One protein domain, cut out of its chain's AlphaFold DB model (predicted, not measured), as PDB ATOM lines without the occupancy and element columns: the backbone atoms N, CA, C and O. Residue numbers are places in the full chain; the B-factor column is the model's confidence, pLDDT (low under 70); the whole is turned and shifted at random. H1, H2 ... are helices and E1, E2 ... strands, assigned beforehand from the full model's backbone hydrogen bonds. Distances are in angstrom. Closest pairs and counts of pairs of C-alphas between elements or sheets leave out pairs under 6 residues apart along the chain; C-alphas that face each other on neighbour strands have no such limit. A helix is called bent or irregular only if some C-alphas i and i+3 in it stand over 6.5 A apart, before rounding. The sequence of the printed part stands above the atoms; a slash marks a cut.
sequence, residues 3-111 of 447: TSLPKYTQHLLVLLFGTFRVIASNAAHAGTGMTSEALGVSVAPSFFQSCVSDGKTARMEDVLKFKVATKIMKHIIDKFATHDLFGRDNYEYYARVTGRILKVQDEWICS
ATOM      1  N   THR A   3      97.770 -12.175 111.874       76.69
ATOM      2  CA  THR A   3      97.618 -13.642 111.838       76.69
ATOM      3  C   THR A   3      96.390 -14.192 112.578       76.69
ATOM      4  O   THR A   3      96.097 -15.377 112.459       76.69
ATOM      5  N   SER A   4      95.662 -13.358 113.332       84.00
ATOM      6  CA  SER A   4      94.448 -13.749 114.071       84.00
ATOM      7  C   SER A   4      93.140 -13.316 113.390       84.00
ATOM      8  O   SER A   4      92.070 -13.523 113.954       84.00
ATOM      9  N   LEU A   5      93.194 -12.711 112.194       87.06
ATOM     10  CA  LEU A   5      92.004 -12.471 111.360       87.06
ATOM     11  C   LEU A   5      91.585 -13.748 110.596       87.06
ATOM     12  O   LEU A   5      92.396 -14.661 110.456       87.06
ATOM     13  N   PRO A   6      90.365 -13.825 110.031       91.62
ATOM     14  CA  PRO A   6      89.980 -14.913 109.129       91.62
ATOM     15  C   PRO A   6      90.934 -15.046 107.928       91.62
ATOM     16  O   PRO A   6      91.372 -14.037 107.372       91.62
ATOM     17  N   LYS A   7      91.236 -16.278 107.483       86.94
ATOM     18  CA  LYS A   7      92.274 -16.537 106.457       86.94
ATOM     19  C   LYS A   7      92.015 -15.811 105.125       86.94
ATOM     20  O   LYS A   7      92.942 -15.252 104.550       86.94
ATOM     21  N   TYR A   8      90.755 -15.688 104.698       90.50
ATOM     22  CA  TYR A   8      90.375 -14.874 103.530       90.50
ATOM     23  C   TYR A   8      90.718 -13.386 103.693       90.50
ATOM     24  O   TYR A   8      91.197 -12.751 102.755       90.50
ATOM     25  N   THR A   9      90.527 -12.827 104.890       90.38
ATOM     26  CA  THR A   9      90.919 -11.447 105.199       90.38
ATOM     27  C   THR A   9      92.440 -11.300 105.189       90.38
ATOM     28  O   THR A   9      92.939 -10.323 104.645       90.38
ATOM     29  N   GLN A  10      93.191 -12.281 105.708       91.31
ATOM     30  CA  GLN A  10      94.660 -12.278 105.631       91.31
ATOM     31  C   GLN A  10      95.151 -12.285 104.173       91.31
ATOM     32  O   GLN A  10      95.974 -11.447 103.806       91.31
ATOM     33  N   HIS A  11      94.583 -13.153 103.326       91.56
ATOM     34  CA  HIS A  11      94.870 -13.222 101.887       91.56
ATOM     35  C   HIS A  11      94.555 -11.902 101.156       91.56
ATOM     36  O   HIS A  11      95.347 -11.439 100.334       91.56
ATOM     37  N   LEU A  12      93.430 -11.252 101.473       92.19
ATOM     38  CA  LEU A  12      93.088  -9.945 100.905       92.19
ATOM     39  C   LEU A  12      94.077  -8.856 101.348       92.19
ATOM     40  O   LEU A  12      94.552  -8.076 100.522       92.19
ATOM     41  N   LEU A  13      94.411  -8.811 102.642       92.50
ATOM     42  CA  LEU A  13      95.331  -7.816 103.192       92.50
ATOM     43  C   LEU A  13      96.746  -7.979 102.625       92.50
ATOM     44  O   LEU A  13      97.349  -6.977 102.250       92.50
ATOM     45  N   VAL A  14      97.271  -9.204 102.501       92.44
ATOM     46  CA  VAL A  14      98.627  -9.423 101.968       92.44
ATOM     47  C   VAL A  14      98.724  -9.037 100.483       92.44
ATOM     48  O   VAL A  14      99.690  -8.383 100.089       92.44
ATOM     49  N   LEU A  15      97.693  -9.319  99.671       92.25
ATOM     50  CA  LEU A  15      97.588  -8.835  98.284       92.25
ATOM     51  C   LEU A  15      97.567  -7.304  98.205       92.25
ATOM     52  O   LEU A  15      98.291  -6.704  97.404       92.25
ATOM     53  N   LEU A  16      96.769  -6.667  99.057       93.81
ATOM     54  CA  LEU A  16      96.578  -5.223  99.067       93.81
ATOM     55  C   LEU A  16      97.829  -4.468  99.553       93.81
ATOM     56  O   LEU A  16      98.317  -3.580  98.853       93.81
ATOM     57  N   PHE A  17      98.410  -4.858 100.691       93.12
ATOM     58  CA  PHE A  17      99.638  -4.245 101.209       93.12
ATOM     59  C   PHE A  17     100.854  -4.520 100.319       93.12
ATOM     60  O   PHE A  17     101.655  -3.611 100.098       93.12
ATOM     61  N   GLY A  18     100.966  -5.715  99.729       91.12
ATOM     62  CA  GLY A  18     102.013  -5.994  98.748       91.12
ATOM     63  C   GLY A  18     101.871  -5.138  97.489       91.12
ATOM     64  O   GLY A  18     102.864  -4.636  96.968       91.12
ATOM     65  N   THR A  19     100.641  -4.879  97.034       91.00
ATOM     66  CA  THR A  19     100.381  -3.940  95.927       91.00
ATOM     67  C   THR A  19     100.783  -2.510  96.298       91.00
ATOM     68  O   THR A  19     101.487  -1.859  95.528       91.00
ATOM     69  N   PHE A  20     100.426  -2.030  97.494       93.81
ATOM     70  CA  PHE A  20     100.859  -0.713  97.980       93.81
ATOM     71  C   PHE A  20     102.384  -0.596  98.089       93.81
ATOM     72  O   PHE A  20     102.935   0.444  97.738       93.81
ATOM     73  N   ARG A  21     103.082  -1.657  98.510       92.06
ATOM     74  CA  ARG A  21     104.550  -1.681  98.571       92.06
ATOM     75  C   ARG A  21     105.196  -1.635  97.183       92.06
ATOM     76  O   ARG A  21     106.195  -0.940  97.020       92.06
ATOM     77  N   VAL A  22     104.628  -2.303  96.176       89.56
ATOM     78  CA  VAL A  22     105.099  -2.181  94.780       89.56
ATOM     79  C   VAL A  22     104.896  -0.754  94.260       89.56
ATOM     80  O   VAL A  22     105.826  -0.175  93.703       89.56
ATOM     81  N   ILE A  23     103.725  -0.150  94.502       90.19
ATOM     82  CA  ILE A  23     103.444   1.242  94.111       90.19
ATOM     83  C   ILE A  23     104.428   2.208  94.786       90.19
ATOM     84  O   ILE A  23     105.043   3.019  94.098       90.19
ATOM     85  N   ALA A  24     104.627   2.089  96.102       91.06
ATOM     86  CA  ALA A  24     105.504   2.969  96.872       91.06
ATOM     87  C   ALA A  24     106.965   2.922  96.402       91.06
ATOM     88  O   ALA A  24     107.615   3.963  96.325       91.06
ATOM     89  N   SER A  25     107.486   1.738  96.062       88.19
ATOM     90  CA  SER A  25     108.862   1.596  95.568       88.19
ATOM     91  C   SER A  25     109.045   2.086  94.136       88.19
ATOM     92  O   SER A  25     110.090   2.645  93.816       88.19
ATOM     93  N   ASN A  26     108.021   1.953  93.294       87.31
ATOM     94  CA  ASN A  26     108.071   2.443  91.919       87.31
ATOM     95  C   ASN A  26     107.694   3.934  91.806       87.31
ATOM     96  O   ASN A  26     107.857   4.520  90.738       87.31
ATOM     97  N   ALA A  27     107.224   4.574  92.885       88.56
ATOM     98  CA  ALA A  27     106.723   5.951  92.875       88.56
ATOM     99  C   ALA A  27     107.760   6.993  92.422       88.56
ATOM    100  O   ALA A  27     107.385   7.968  91.771       88.56
ATOM    101  N   ALA A  28     109.044   6.778  92.735       81.38
ATOM    102  CA  ALA A  28     110.138   7.641  92.288       81.38
ATOM    103  C   ALA A  28     110.420   7.476  90.783       81.38
ATOM    104  O   ALA A  28     110.487   8.466  90.063       81.38
ATOM    105  N   HIS A  29     110.512   6.232  90.299       81.94
ATOM    106  CA  HIS A  29     110.761   5.930  88.884       81.94
ATOM    107  C   HIS A  29     109.595   6.339  87.971       81.94
ATOM    108  O   HIS A  29     109.823   6.821  86.868       81.94
ATOM    109  N   ALA A  30     108.354   6.178  88.436       83.56
ATOM    110  CA  ALA A  30     107.146   6.502  87.679       83.56
ATOM    111  C   ALA A  30     106.635   7.944  87.898       83.56
ATOM    112  O   ALA A  30     105.589   8.307  87.367       83.56
ATOM    113  N   GLY A  31     107.309   8.755  88.726       84.06
ATOM    114  CA  GLY A  31     106.935  10.152  88.989       84.06
ATOM    115  C   GLY A  31     105.544  10.367  89.608       84.06
ATOM    116  O   GLY A  31     105.020  11.477  89.565       84.06
ATOM    117  N   THR A  32     104.916   9.332  90.177       85.06
ATOM    118  CA  THR A  32     103.502   9.380  90.609       85.06
ATOM    119  C   THR A  32     103.279  10.084  91.946       85.06
ATOM    120  O   THR A  32     102.137  10.370  92.305       85.06
ATOM    121  N   GLY A  33     104.340  10.298  92.732       87.75
ATOM    122  CA  GLY A  33     104.254  10.846  94.091       87.75
ATOM    123  C   GLY A  33     103.561   9.930  95.112       87.75
ATOM    124  O   GLY A  33     103.398  10.323  96.265       87.75
ATOM    125  N   MET A  34     103.172   8.704  94.734       90.25
ATOM    126  CA  MET A  34     102.486   7.740  95.608       90.25
ATOM    127  C   MET A  34     103.455   7.027  96.566       90.25
ATOM    128  O   MET A  34     103.579   5.804  96.554       90.25
ATOM    129  N   THR A  35     104.157   7.794  97.403       93.56
ATOM    130  CA  THR A  35     105.023   7.261  98.466       93.56
ATOM    131  C   THR A  35     104.213   6.483  99.509       93.56
ATOM    132  O   THR A  35     102.995   6.645  99.620       93.56
ATOM    133  N   SER A  36     104.873   5.664 100.333       92.38
ATOM    134  CA  SER A  36     104.212   4.956 101.443       92.38
ATOM    135  C   SER A  36     103.544   5.899 102.451       92.38
ATOM    136  O   SER A  36     102.554   5.525 103.079       92.38
ATOM    137  N   GLU A  37     104.024   7.143 102.562       92.88
ATOM    138  CA  GLU A  37     103.394   8.199 103.358       92.88
ATOM    139  C   GLU A  37     102.087   8.685 102.727       92.88
ATOM    140  O   GLU A  37     101.051   8.692 103.393       92.88
ATOM    141  N   ALA A  38     102.113   9.034 101.436       93.50
ATOM    142  CA  ALA A  38     100.934   9.491 100.701       93.50
ATOM    143  C   ALA A  38      99.853   8.399 100.626       93.50
ATOM    144  O   ALA A  38      98.670   8.669 100.849       93.50
ATOM    145  N   LEU A  39     100.263   7.149 100.386       94.38
ATOM    146  CA  LEU A  39      99.381   5.986 100.456       94.38
ATOM    147  C   LEU A  39      98.822   5.819 101.872       94.38
ATOM    148  O   LEU A  39      97.607   5.742 102.022       94.38
ATOM    149  N   GLY A  40      99.670   5.843 102.908       93.88
ATOM    150  CA  GLY A  40      99.252   5.732 104.307       93.88
ATOM    151  C   GLY A  40      98.183   6.757 104.701       93.88
ATOM    152  O   GLY A  40      97.169   6.372 105.281       93.88
ATOM    153  N   VAL A  41      98.361   8.028 104.319       93.00
ATOM    154  CA  VAL A  41      97.369   9.106 104.514       93.00
ATOM    155  C   VAL A  41      96.063   8.794 103.780       93.00
ATOM    156  O   VAL A  41      94.982   8.965 104.341       93.00
ATOM    157  N   SER A  42      96.151   8.329 102.529       93.31
ATOM    158  CA  SER A  42      94.980   8.074 101.686       93.31
ATOM    159  C   SER A  42      94.169   6.847 102.106       93.31
ATOM    160  O   SER A  42      92.958   6.851 101.895       93.31
ATOM    161  N   VAL A  43      94.805   5.789 102.622       93.62
ATOM    162  CA  VAL A  43      94.120   4.515 102.903       93.62
ATOM    163  C   VAL A  43      93.764   4.316 104.373       93.62
ATOM    164  O   VAL A  43      92.814   3.590 104.654       93.62
ATOM    165  N   ALA A  44      94.448   4.976 105.318       90.31
ATOM    166  CA  ALA A  44      94.179   4.820 106.752       90.31
ATOM    167  C   ALA A  44      92.696   4.967 107.167       90.31
ATOM    168  O   ALA A  44      92.259   4.140 107.971       90.31
ATOM    169  N   PRO A  45      91.888   5.906 106.619       87.81
ATOM    170  CA  PRO A  45      90.466   6.012 106.964       87.81
ATOM    171  C   PRO A  45      89.673   4.730 106.679       87.81
ATOM    172  O   PRO A  45      88.797   4.372 107.456       87.81
ATOM    173  N   SER A  46      90.009   4.012 105.602       89.81
ATOM    174  CA  SER A  46      89.324   2.778 105.191       89.81
ATOM    175  C   SER A  46      89.665   1.563 106.060       89.81
ATOM    176  O   SER A  46      88.900   0.604 106.076       89.81
ATOM    177  N   PHE A  47      90.795   1.589 106.776       87.44
ATOM    178  CA  PHE A  47      91.206   0.516 107.696       87.44
ATOM    179  C   PHE A  47      90.869   0.827 109.154       87.44
ATOM    180  O   PHE A  47      90.615  -0.083 109.940       87.44
ATOM    181  N   PHE A  48      90.844   2.107 109.519       88.19
ATOM    182  CA  PHE A  48      90.645   2.570 110.885       88.19
ATOM    183  C   PHE A  48      89.442   3.510 110.961       88.19
ATOM    184  O   PHE A  48      89.597   4.702 111.210       88.19
ATOM    185  N   GLN A  49      88.227   2.975 110.803       84.44
ATOM    186  CA  GLN A  49      86.994   3.772 110.903       84.44
ATOM    187  C   GLN A  49      86.912   4.568 112.225       84.44
ATOM    188  O   GLN A  49      86.380   5.669 112.251       84.44
ATOM    189  N   SER A  50      87.534   4.081 113.307       80.62
ATOM    190  CA  SER A  50      87.638   4.772 114.603       80.62
ATOM    191  C   SER A  50      88.477   6.064 114.609       80.62
ATOM    192  O   SER A  50      88.475   6.777 115.615       80.62
ATOM    193  N   CYS A  51      89.199   6.379 113.525       78.12
ATOM    194  CA  CYS A  51      89.853   7.678 113.326       78.12
ATOM    195  C   CYS A  51      89.045   8.654 112.453       78.12
ATOM    196  O   CYS A  51      89.458   9.800 112.282       78.12
ATOM    197  N   VAL A  52      87.892   8.221 111.935       74.25
ATOM    198  CA  VAL A  52      86.945   9.048 111.184       74.25
ATOM    199  C   VAL A  52      85.823   9.470 112.132       74.25
ATOM    200  O   VAL A  52      85.187   8.637 112.768       74.25
ATOM    201  N   SER A  53      85.579  10.773 112.256       70.06
ATOM    202  CA  SER A  53      84.469  11.282 113.064       70.06
ATOM    203  C   SER A  53      83.142  11.111 112.315       70.06
ATOM    204  O   SER A  53      82.973  11.701 111.251       70.06
ATOM    205  N   ASP A  54      82.160  10.421 112.902       67.25
ATOM    206  CA  ASP A  54      80.795  10.318 112.337       67.25
ATOM    207  C   ASP A  54      80.007  11.653 112.380       67.25
ATOM    208  O   ASP A  54      78.900  11.772 111.855       67.25
ATOM    209  N   GLY A  55      80.563  12.682 113.032       66.25
ATOM    210  CA  GLY A  55      79.970  14.013 113.168       66.25
ATOM    211  C   GLY A  55      80.517  15.043 112.173       66.25
ATOM    212  O   GLY A  55      81.632  14.937 111.675       66.25
ATOM    213  N   LYS A  56      79.758  16.127 111.959       65.75
ATOM    214  CA  LYS A  56      80.098  17.233 111.031       65.75
ATOM    215  C   LYS A  56      81.380  18.015 111.377       65.75
ATOM    216  O   LYS A  56      81.790  18.872 110.600       65.75
ATOM    217  N   THR A  57      81.986  17.771 112.537       66.44
ATOM    218  CA  THR A  57      83.184  18.461 113.033       66.44
ATOM    219  C   THR A  57      84.148  17.452 113.647       66.44
ATOM    220  O   THR A  57      83.804  16.809 114.641       66.44
ATOM    221  N   ALA A  58      85.355  17.346 113.094       72.44
ATOM    222  CA  ALA A  58      86.400  16.489 113.642       72.44
ATOM    223  C   ALA A  58      86.905  17.019 114.994       72.44
ATOM    224  O   ALA A  58      87.150  18.220 115.146       72.44
ATOM    225  N   ARG A  59      87.086  16.131 115.978       80.50
ATOM    226  CA  ARG A  59      87.673  16.489 117.280       80.50
ATOM    227  C   ARG A  59      89.192  16.325 117.243       80.50
ATOM    228  O   ARG A  59      89.725  15.543 116.461       80.50
ATOM    229  N   MET A  60      89.906  17.011 118.139       84.31
ATOM    230  CA  MET A  60      91.375  16.913 118.221       84.31
ATOM    231  C   MET A  60      91.854  15.475 118.503       84.31
ATOM    232  O   MET A  60      92.875  15.046 117.973       84.31
ATOM    233  N   GLU A  61      91.086  14.705 119.279       84.44
ATOM    234  CA  GLU A  61      91.321  13.270 119.498       84.44
ATOM    235  C   GLU A  61      91.278  12.448 118.200       84.44
ATOM    236  O   GLU A  61      92.077  11.531 118.034       84.44
ATOM    237  N   ASP A  62      90.403  12.796 117.256       85.12
ATOM    238  CA  ASP A  62      90.239  12.068 115.998       85.12
ATOM    239  C   ASP A  62      91.409  12.388 115.051       85.12
ATOM    240  O   ASP A  62      91.977  11.487 114.437       85.12
ATOM    241  N   VAL A  63      91.895  13.638 115.057       86.19
ATOM    242  CA  VAL A  63      93.140  14.043 114.373       86.19
ATOM    243  C   VAL A  63      94.362  13.288 114.919       86.19
ATOM    244  O   VAL A  63      95.235  12.884 114.147       86.19
ATOM    245  N   LEU A  64      94.439  13.067 116.236       88.44
ATOM    246  CA  LEU A  64      95.512  12.271 116.846       88.44
ATOM    247  C   LEU A  64      95.418  10.790 116.445       88.44
ATOM    248  O   LEU A  64      96.422  10.225 116.008       88.44
ATOM    249  N   LYS A  65      94.221  10.184 116.505       89.94
ATOM    250  CA  LYS A  65      93.979   8.810 116.024       89.94
ATOM    251  C   LYS A  65      94.358   8.666 114.548       89.94
ATOM    252  O   LYS A  65      95.049   7.717 114.196       89.94
ATOM    253  N   PHE A  66      93.989   9.629 113.699       91.31
ATOM    254  CA  PHE A  66      94.298   9.620 112.265       91.31
ATOM    255  C   PHE A  66      95.806   9.698 111.988       91.31
ATOM    256  O   PHE A  66      96.325   8.957 111.150       91.31
ATOM    257  N   LYS A  67      96.545  10.533 112.736       91.31
ATOM    258  CA  LYS A  67      98.016  10.587 112.664       91.31
ATOM    259  C   LYS A  67      98.664   9.256 113.062       91.31
ATOM    260  O   LYS A  67      99.621   8.838 112.415       91.31
ATOM    261  N   VAL A  68      98.154   8.585 114.096       93.88
ATOM    262  CA  VAL A  68      98.645   7.258 114.515       93.88
ATOM    263  C   VAL A  68      98.311   6.194 113.464       93.88
ATOM    264  O   VAL A  68      99.211   5.479 113.029       93.88
ATOM    265  N   ALA A  69      97.066   6.142 112.983       93.38
ATOM    266  CA  ALA A  69      96.616   5.231 111.930       93.38
ATOM    267  C   ALA A  69      97.460   5.365 110.649       93.38
ATOM    268  O   ALA A  69      97.969   4.375 110.128       93.38
ATOM    269  N   THR A  70      97.704   6.600 110.197       93.44
ATOM    270  CA  THR A  70      98.578   6.912 109.054       93.44
ATOM    271  C   THR A  70     100.000   6.375 109.253       93.44
ATOM    272  O   THR A  70     100.550   5.738 108.353       93.44
ATOM    273  N   LYS A  71     100.598   6.583 110.438       94.44
ATOM    274  CA  LYS A  71     101.941   6.068 110.763       94.44
ATOM    275  C   LYS A  71     101.992   4.537 110.774       94.44
ATOM    276  O   LYS A  71     102.960   3.972 110.273       94.44
ATOM    277  N   ILE A  72     100.957   3.877 111.301       93.69
ATOM    278  CA  ILE A  72     100.836   2.411 111.282       93.69
ATOM    279  C   ILE A  72     100.753   1.907 109.835       93.69
ATOM    280  O   ILE A  72     101.511   1.013 109.466       93.69
ATOM    281  N   MET A  73      99.909   2.513 108.990       93.75
ATOM    282  CA  MET A  73      99.787   2.126 107.578       93.75
ATOM    283  C   MET A  73     101.101   2.300 106.813       93.75
ATOM    284  O   MET A  73     101.520   1.366 106.129       93.75
ATOM    285  N   LYS A  74     101.789   3.442 106.977       94.69
ATOM    286  CA  LYS A  74     103.129   3.664 106.406       94.69
ATOM    287  C   LYS A  74     104.085   2.540 106.822       94.69
ATOM    288  O   LYS A  74     104.711   1.921 105.967       94.69
ATOM    289  N   HIS A  75     104.159   2.247 108.122       93.88
ATOM    290  CA  HIS A  75     105.072   1.241 108.660       93.88
ATOM    291  C   HIS A  75     104.795  -0.164 108.102       93.88
ATOM    292  O   HIS A  75     105.736  -0.852 107.716       93.88
ATOM    293  N   ILE A  76     103.524  -0.575 107.999       93.31
ATOM    294  CA  ILE A  76     103.151  -1.870 107.406       93.31
ATOM    295  C   ILE A  76     103.553  -1.928 105.927       93.31
ATOM    296  O   ILE A  76     104.105  -2.939 105.501       93.31
ATOM    297  N   ILE A  77     103.336  -0.857 105.152       93.19
ATOM    298  CA  ILE A  77     103.740  -0.792 103.736       93.19
ATOM    299  C   ILE A  77     105.267  -0.894 103.608       93.19
ATOM    300  O   ILE A  77     105.760  -1.766 102.895       93.19
ATOM    301  N   ASP A  78     106.024  -0.055 104.323       91.06
ATOM    302  CA  ASP A  78     107.493  -0.024 104.255       91.06
ATOM    303  C   ASP A  78     108.113  -1.370 104.655       91.06
ATOM    304  O   ASP A  78     109.028  -1.874 103.992       91.06
ATOM    305  N   LYS A  79     107.602  -1.967 105.741       89.31
ATOM    306  CA  LYS A  79     108.129  -3.208 106.314       89.31
ATOM    307  C   LYS A  79     107.560  -4.483 105.690       89.31
ATOM    308  O   LYS A  79     108.133  -5.539 105.937       89.31
ATOM    309  N   PHE A  80     106.552  -4.390 104.814       88.69
ATOM    310  CA  PHE A  80     105.862  -5.525 104.185       88.69
ATOM    311  C   PHE A  80     106.800  -6.625 103.676       88.69
ATOM    312  O   PHE A  80     106.565  -7.791 103.955       88.69
ATOM    313  N   ALA A  81     107.857  -6.262 102.945       79.06
ATOM    314  CA  ALA A  81     108.806  -7.225 102.383       79.06
ATOM    315  C   ALA A  81     110.046  -7.467 103.261       79.06
ATOM    316  O   ALA A  81     110.825  -8.352 102.955       79.06
ATOM    317  N   THR A  82     110.274  -6.692 104.326       78.06
ATOM    318  CA  THR A  82     111.504  -6.809 105.140       78.06
ATOM    319  C   THR A  82     111.289  -7.524 106.468       78.06
ATOM    320  O   THR A  82     112.264  -7.911 107.095       78.06
ATOM    321  N   HIS A  83     110.043  -7.671 106.921       80.50
ATOM    322  CA  HIS A  83     109.670  -8.281 108.200       80.50
ATOM    323  C   HIS A  83     108.530  -9.276 107.968       80.50
ATOM    324  O   HIS A  83     107.666  -9.010 107.136       80.50
ATOM    325  N   ASP A  84     108.487 -10.378 108.721       83.38
ATOM    326  CA  ASP A  84     107.377 -11.334 108.649       83.38
ATOM    327  C   ASP A  84     106.130 -10.798 109.386       83.38
ATOM    328  O   ASP A  84     105.837 -11.159 110.525       83.38
ATOM    329  N   LEU A  85     105.420  -9.851 108.760       85.94
ATOM    330  CA  LEU A  85     104.233  -9.207 109.344       85.94
ATOM    331  C   LEU A  85     102.958 -10.044 109.181       85.94
ATOM    332  O   LEU A  85     102.041  -9.945 110.001       85.94
ATOM    333  N   PHE A  86     102.883 -10.824 108.100       86.25
ATOM    334  CA  PHE A  86     101.700 -11.598 107.720       86.25
ATOM    335  C   PHE A  86     101.861 -13.110 107.926       86.25
ATOM    336  O   PHE A  86     100.848 -13.803 107.927       86.25
ATOM    337  N   GLY A  87     103.064 -13.638 108.153       85.62
ATOM    338  CA  GLY A  87     103.329 -15.074 108.248       85.62
ATOM    339  C   GLY A  87     103.618 -15.710 106.884       85.62
ATOM    340  O   GLY A  87     103.032 -15.326 105.865       85.62
ATOM    341  N   ARG A  88     104.492 -16.727 106.881       83.06
ATOM    342  CA  ARG A  88     104.981 -17.430 105.678       83.06
ATOM    343  C   ARG A  88     103.885 -17.803 104.671       83.06
ATOM    344  O   ARG A  88     103.964 -17.357 103.529       83.06
ATOM    345  N   ASP A  89     102.842 -18.522 105.099       84.12
ATOM    346  CA  ASP A  89     101.687 -18.924 104.270       84.12
ATOM    347  C   ASP A  89     101.125 -17.787 103.400       84.12
ATOM    348  O   ASP A  89     100.806 -17.976 102.225       84.12
ATOM    349  N   ASN A  90     100.973 -16.597 103.987       88.12
ATOM    350  CA  ASN A  90     100.335 -15.457 103.338       88.12
ATOM    351  C   ASN A  90     101.269 -14.811 102.304       88.12
ATOM    352  O   ASN A  90     100.818 -14.399 101.234       88.12
ATOM    353  N   TYR A  91     102.573 -14.759 102.580       86.62
ATOM    354  CA  TYR A  91     103.575 -14.302 101.616       86.62
ATOM    355  C   TYR A  91     103.811 -15.310 100.485       86.62
ATOM    356  O   TYR A  91     104.013 -14.897  99.343       86.62
ATOM    357  N   GLU A  92     103.739 -16.615 100.759       83.94
ATOM    358  CA  GLU A  92     103.739 -17.652  99.720       83.94
ATOM    359  C   GLU A  92     102.503 -17.531  98.823       83.94
ATOM    360  O   GLU A  92     102.622 -17.575  97.598       83.94
ATOM    361  N   TYR A  93     101.319 -17.316  99.410       86.12
ATOM    362  CA  TYR A  93     100.093 -17.040  98.659       86.12
ATOM    363  C   TYR A  93     100.230 -15.779  97.791       86.12
ATOM    364  O   TYR A  93      99.918 -15.822  96.599       86.12
ATOM    365  N   TYR A  94     100.767 -14.683  98.339       86.62
ATOM    366  CA  TYR A  94     101.042 -13.457  97.583       86.62
ATOM    367  C   TYR A  94     101.979 -13.703  96.394       86.62
ATOM    368  O   TYR A  94     101.687 -13.274  95.276       86.62
ATOM    369  N   ALA A  95     103.098 -14.396  96.617       85.06
ATOM    370  CA  ALA A  95     104.074 -14.697  95.574       85.06
ATOM    371  C   ALA A  95     103.477 -15.607  94.489       85.06
ATOM    372  O   ALA A  95     103.664 -15.354  93.301       85.06
ATOM    373  N   ARG A  96     102.675 -16.605  94.886       78.81
ATOM    374  CA  ARG A  96     101.956 -17.512  93.977       78.81
ATOM    375  C   ARG A  96     100.921 -16.795  93.112       78.81
ATOM    376  O   ARG A  96     100.819 -17.098  91.932       78.81
ATOM    377  N   VAL A  97     100.160 -15.863  93.685       82.81
ATOM    378  CA  VAL A  97      99.091 -15.136  92.973       82.81
ATOM    379  C   VAL A  97      99.646 -14.012  92.099       82.81
ATOM    380  O   VAL A  97      99.099 -13.740  91.036       82.81
ATOM    381  N   THR A  98     100.721 -13.343  92.526       83.44
ATOM    382  CA  THR A  98     101.282 -12.193  91.793       83.44
ATOM    383  C   THR A  98     102.473 -12.530  90.896       83.44
ATOM    384  O   THR A  98     102.918 -11.660  90.150       83.44
ATOM    385  N   GLY A  99     103.020 -13.747  90.986       73.88
ATOM    386  CA  GLY A  99     104.242 -14.162  90.287       73.88
ATOM    387  C   GLY A  99     105.507 -13.415  90.735       73.88
ATOM    388  O   GLY A  99     106.539 -13.503  90.073       73.88
ATOM    389  N   ARG A 100     105.444 -12.635  91.826       73.00
ATOM    390  CA  ARG A 100     106.555 -11.792  92.291       73.00
ATOM    391  C   ARG A 100     107.404 -12.506  93.326       73.00
ATOM    392  O   ARG A 100     106.884 -13.045  94.300       73.00
ATOM    393  N   ILE A 101     108.719 -12.403  93.155       68.81
ATOM    394  CA  ILE A 101     109.684 -12.879  94.140       68.81
ATOM    395  C   ILE A 101     109.786 -11.866  95.286       68.81
ATOM    396  O   ILE A 101     110.023 -10.680  95.054       68.81
ATOM    397  N   LEU A 102     109.619 -12.336  96.524       73.00
ATOM    398  CA  LEU A 102     109.846 -11.554  97.744       73.00
ATOM    399  C   LEU A 102     110.989 -12.183  98.545       73.00
ATOM    400  O   LEU A 102     110.947 -13.377  98.823       73.00
ATOM    401  N   LYS A 103     111.975 -11.385  98.961       64.00
ATOM    402  CA  LYS A 103     112.986 -11.785  99.951       64.00
ATOM    403  C   LYS A 103     112.577 -11.213 101.303       64.00
ATOM    404  O   LYS A 103     112.623  -9.996 101.457       64.00
ATOM    405  N   VAL A 104     112.157 -12.061 102.240       72.00
ATOM    406  CA  VAL A 104     111.661 -11.645 103.561       72.00
ATOM    407  C   VAL A 104     112.743 -11.893 104.610       72.00
ATOM    408  O   VAL A 104     113.273 -12.996 104.711       72.00
ATOM    409  N   GLN A 105     113.071 -10.850 105.382       57.22
ATOM    410  CA  GLN A 105     114.052 -10.868 106.486       57.22
ATOM    411  C   GLN A 105     115.467 -11.354 106.124       57.22
ATOM    412  O   GLN A 105     116.222 -11.728 107.010       57.22
ATOM    413  N   ASP A 106     115.828 -11.377 104.837       53.47
ATOM    414  CA  ASP A 106     117.063 -11.968 104.291       53.47
ATOM    415  C   ASP A 106     117.275 -13.482 104.547       53.47
ATOM    416  O   ASP A 106     118.059 -14.102 103.830       53.47
ATOM    417  N   GLU A 107     116.506 -14.072 105.464       45.34
ATOM    418  CA  GLU A 107     116.431 -15.488 105.845       45.34
ATOM    419  C   GLU A 107     115.814 -16.391 104.759       45.34
ATOM    420  O   GLU A 107     116.226 -17.540 104.602       45.34
ATOM    421  N   TRP A 108     114.809 -15.913 104.010       55.31
ATOM    422  CA  TRP A 108     114.116 -16.742 103.016       55.31
ATOM    423  C   TRP A 108     113.559 -15.950 101.822       55.31
ATOM    424  O   TRP A 108     113.259 -14.756 101.895       55.31
ATOM    425  N   ILE A 109     113.438 -16.642 100.684       57.03
ATOM    426  CA  ILE A 109     112.970 -16.091  99.409       57.03
ATOM    427  C   ILE A 109     111.716 -16.856  98.972       57.03
ATOM    428  O   ILE A 109     111.775 -18.054  98.708       57.03
ATOM    429  N   CYS A 110     110.594 -16.152  98.827       52.88
ATOM    430  CA  CYS A 110     109.437 -16.617  98.066       52.88
ATOM    431  C   CYS A 110     109.768 -16.585  96.566       52.88
ATOM    432  O   CYS A 110     109.379 -15.643  95.877       52.88
ATOM    433  N   SER A 111     110.496 -17.569  96.039       45.91
ATOM    434  CA  SER A 111     110.665 -17.730  94.591       45.91
ATOM    435  C   SER A 111     109.528 -18.573  94.015       45.91
ATOM    436  O   SER A 111     109.251 -19.679  94.477       45.91
TER     437      SER A 111
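Overview. This is residues 3 to 111 of the 447 residues of the protein "Rho-GAP domain-containing protein" of Glossina austeni (UniProt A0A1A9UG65). Two long helices make a T: the end of H3 meets the middle of H1, H2 sits in the corner between them, and H4 with the small antiparallel hairpin E1-E2 lies on H1's other side. The 109 printed residues, mostly helix by class, run H1, H2, H3, H4, E1, E2. The whole is only just compact, close to loose (radius of gyration of the C-alphas 15.3 A), spanning 49 by 36 by 21 A.

Arrangement. Start at the hairpin of E1, residues 102 to 104, and E2, residues 108 to 110; N 110 and O 102, 2.8 A apart, are within hydrogen-bond range. In H4, residues 88 to 98, C-alpha 92 is 6.0 A from C-alpha 110, their closest pair. H1, residues 7 to 26, touches H4 at a steep tilt of 62 degrees, closest at C-alphas 15 and 94, 5.8 A. H3, residues 60 to 79, touches H1 with residues 76 to 78 alone, about perpendicular at 81 degrees, closest at C-alphas 77 and 21, 5.3 A. H2, residues 36 to 47, is irregular, C-alphas 42 and 45 being 7.2 A apart; it touches H3, closest at C-alphas 40 and 74, 4.9 A. Every O i to N i+4 pair is within range in H1, H3 and H4, and 5 of 8 in H2.

Along the chain. Find C-alpha 7 at (92.274, -16.537, 106.457); H1 runs 28.7 A from there. H3 runs 28.8 A to C-alpha 79 at (108.129, -3.208, 106.314).

Size, cuts and confidence. The printed part has no cut; the link H2 to H3 is long. Look for pLDDT under 70 at residues 54 to 57, 101, 103 and 105 to 111.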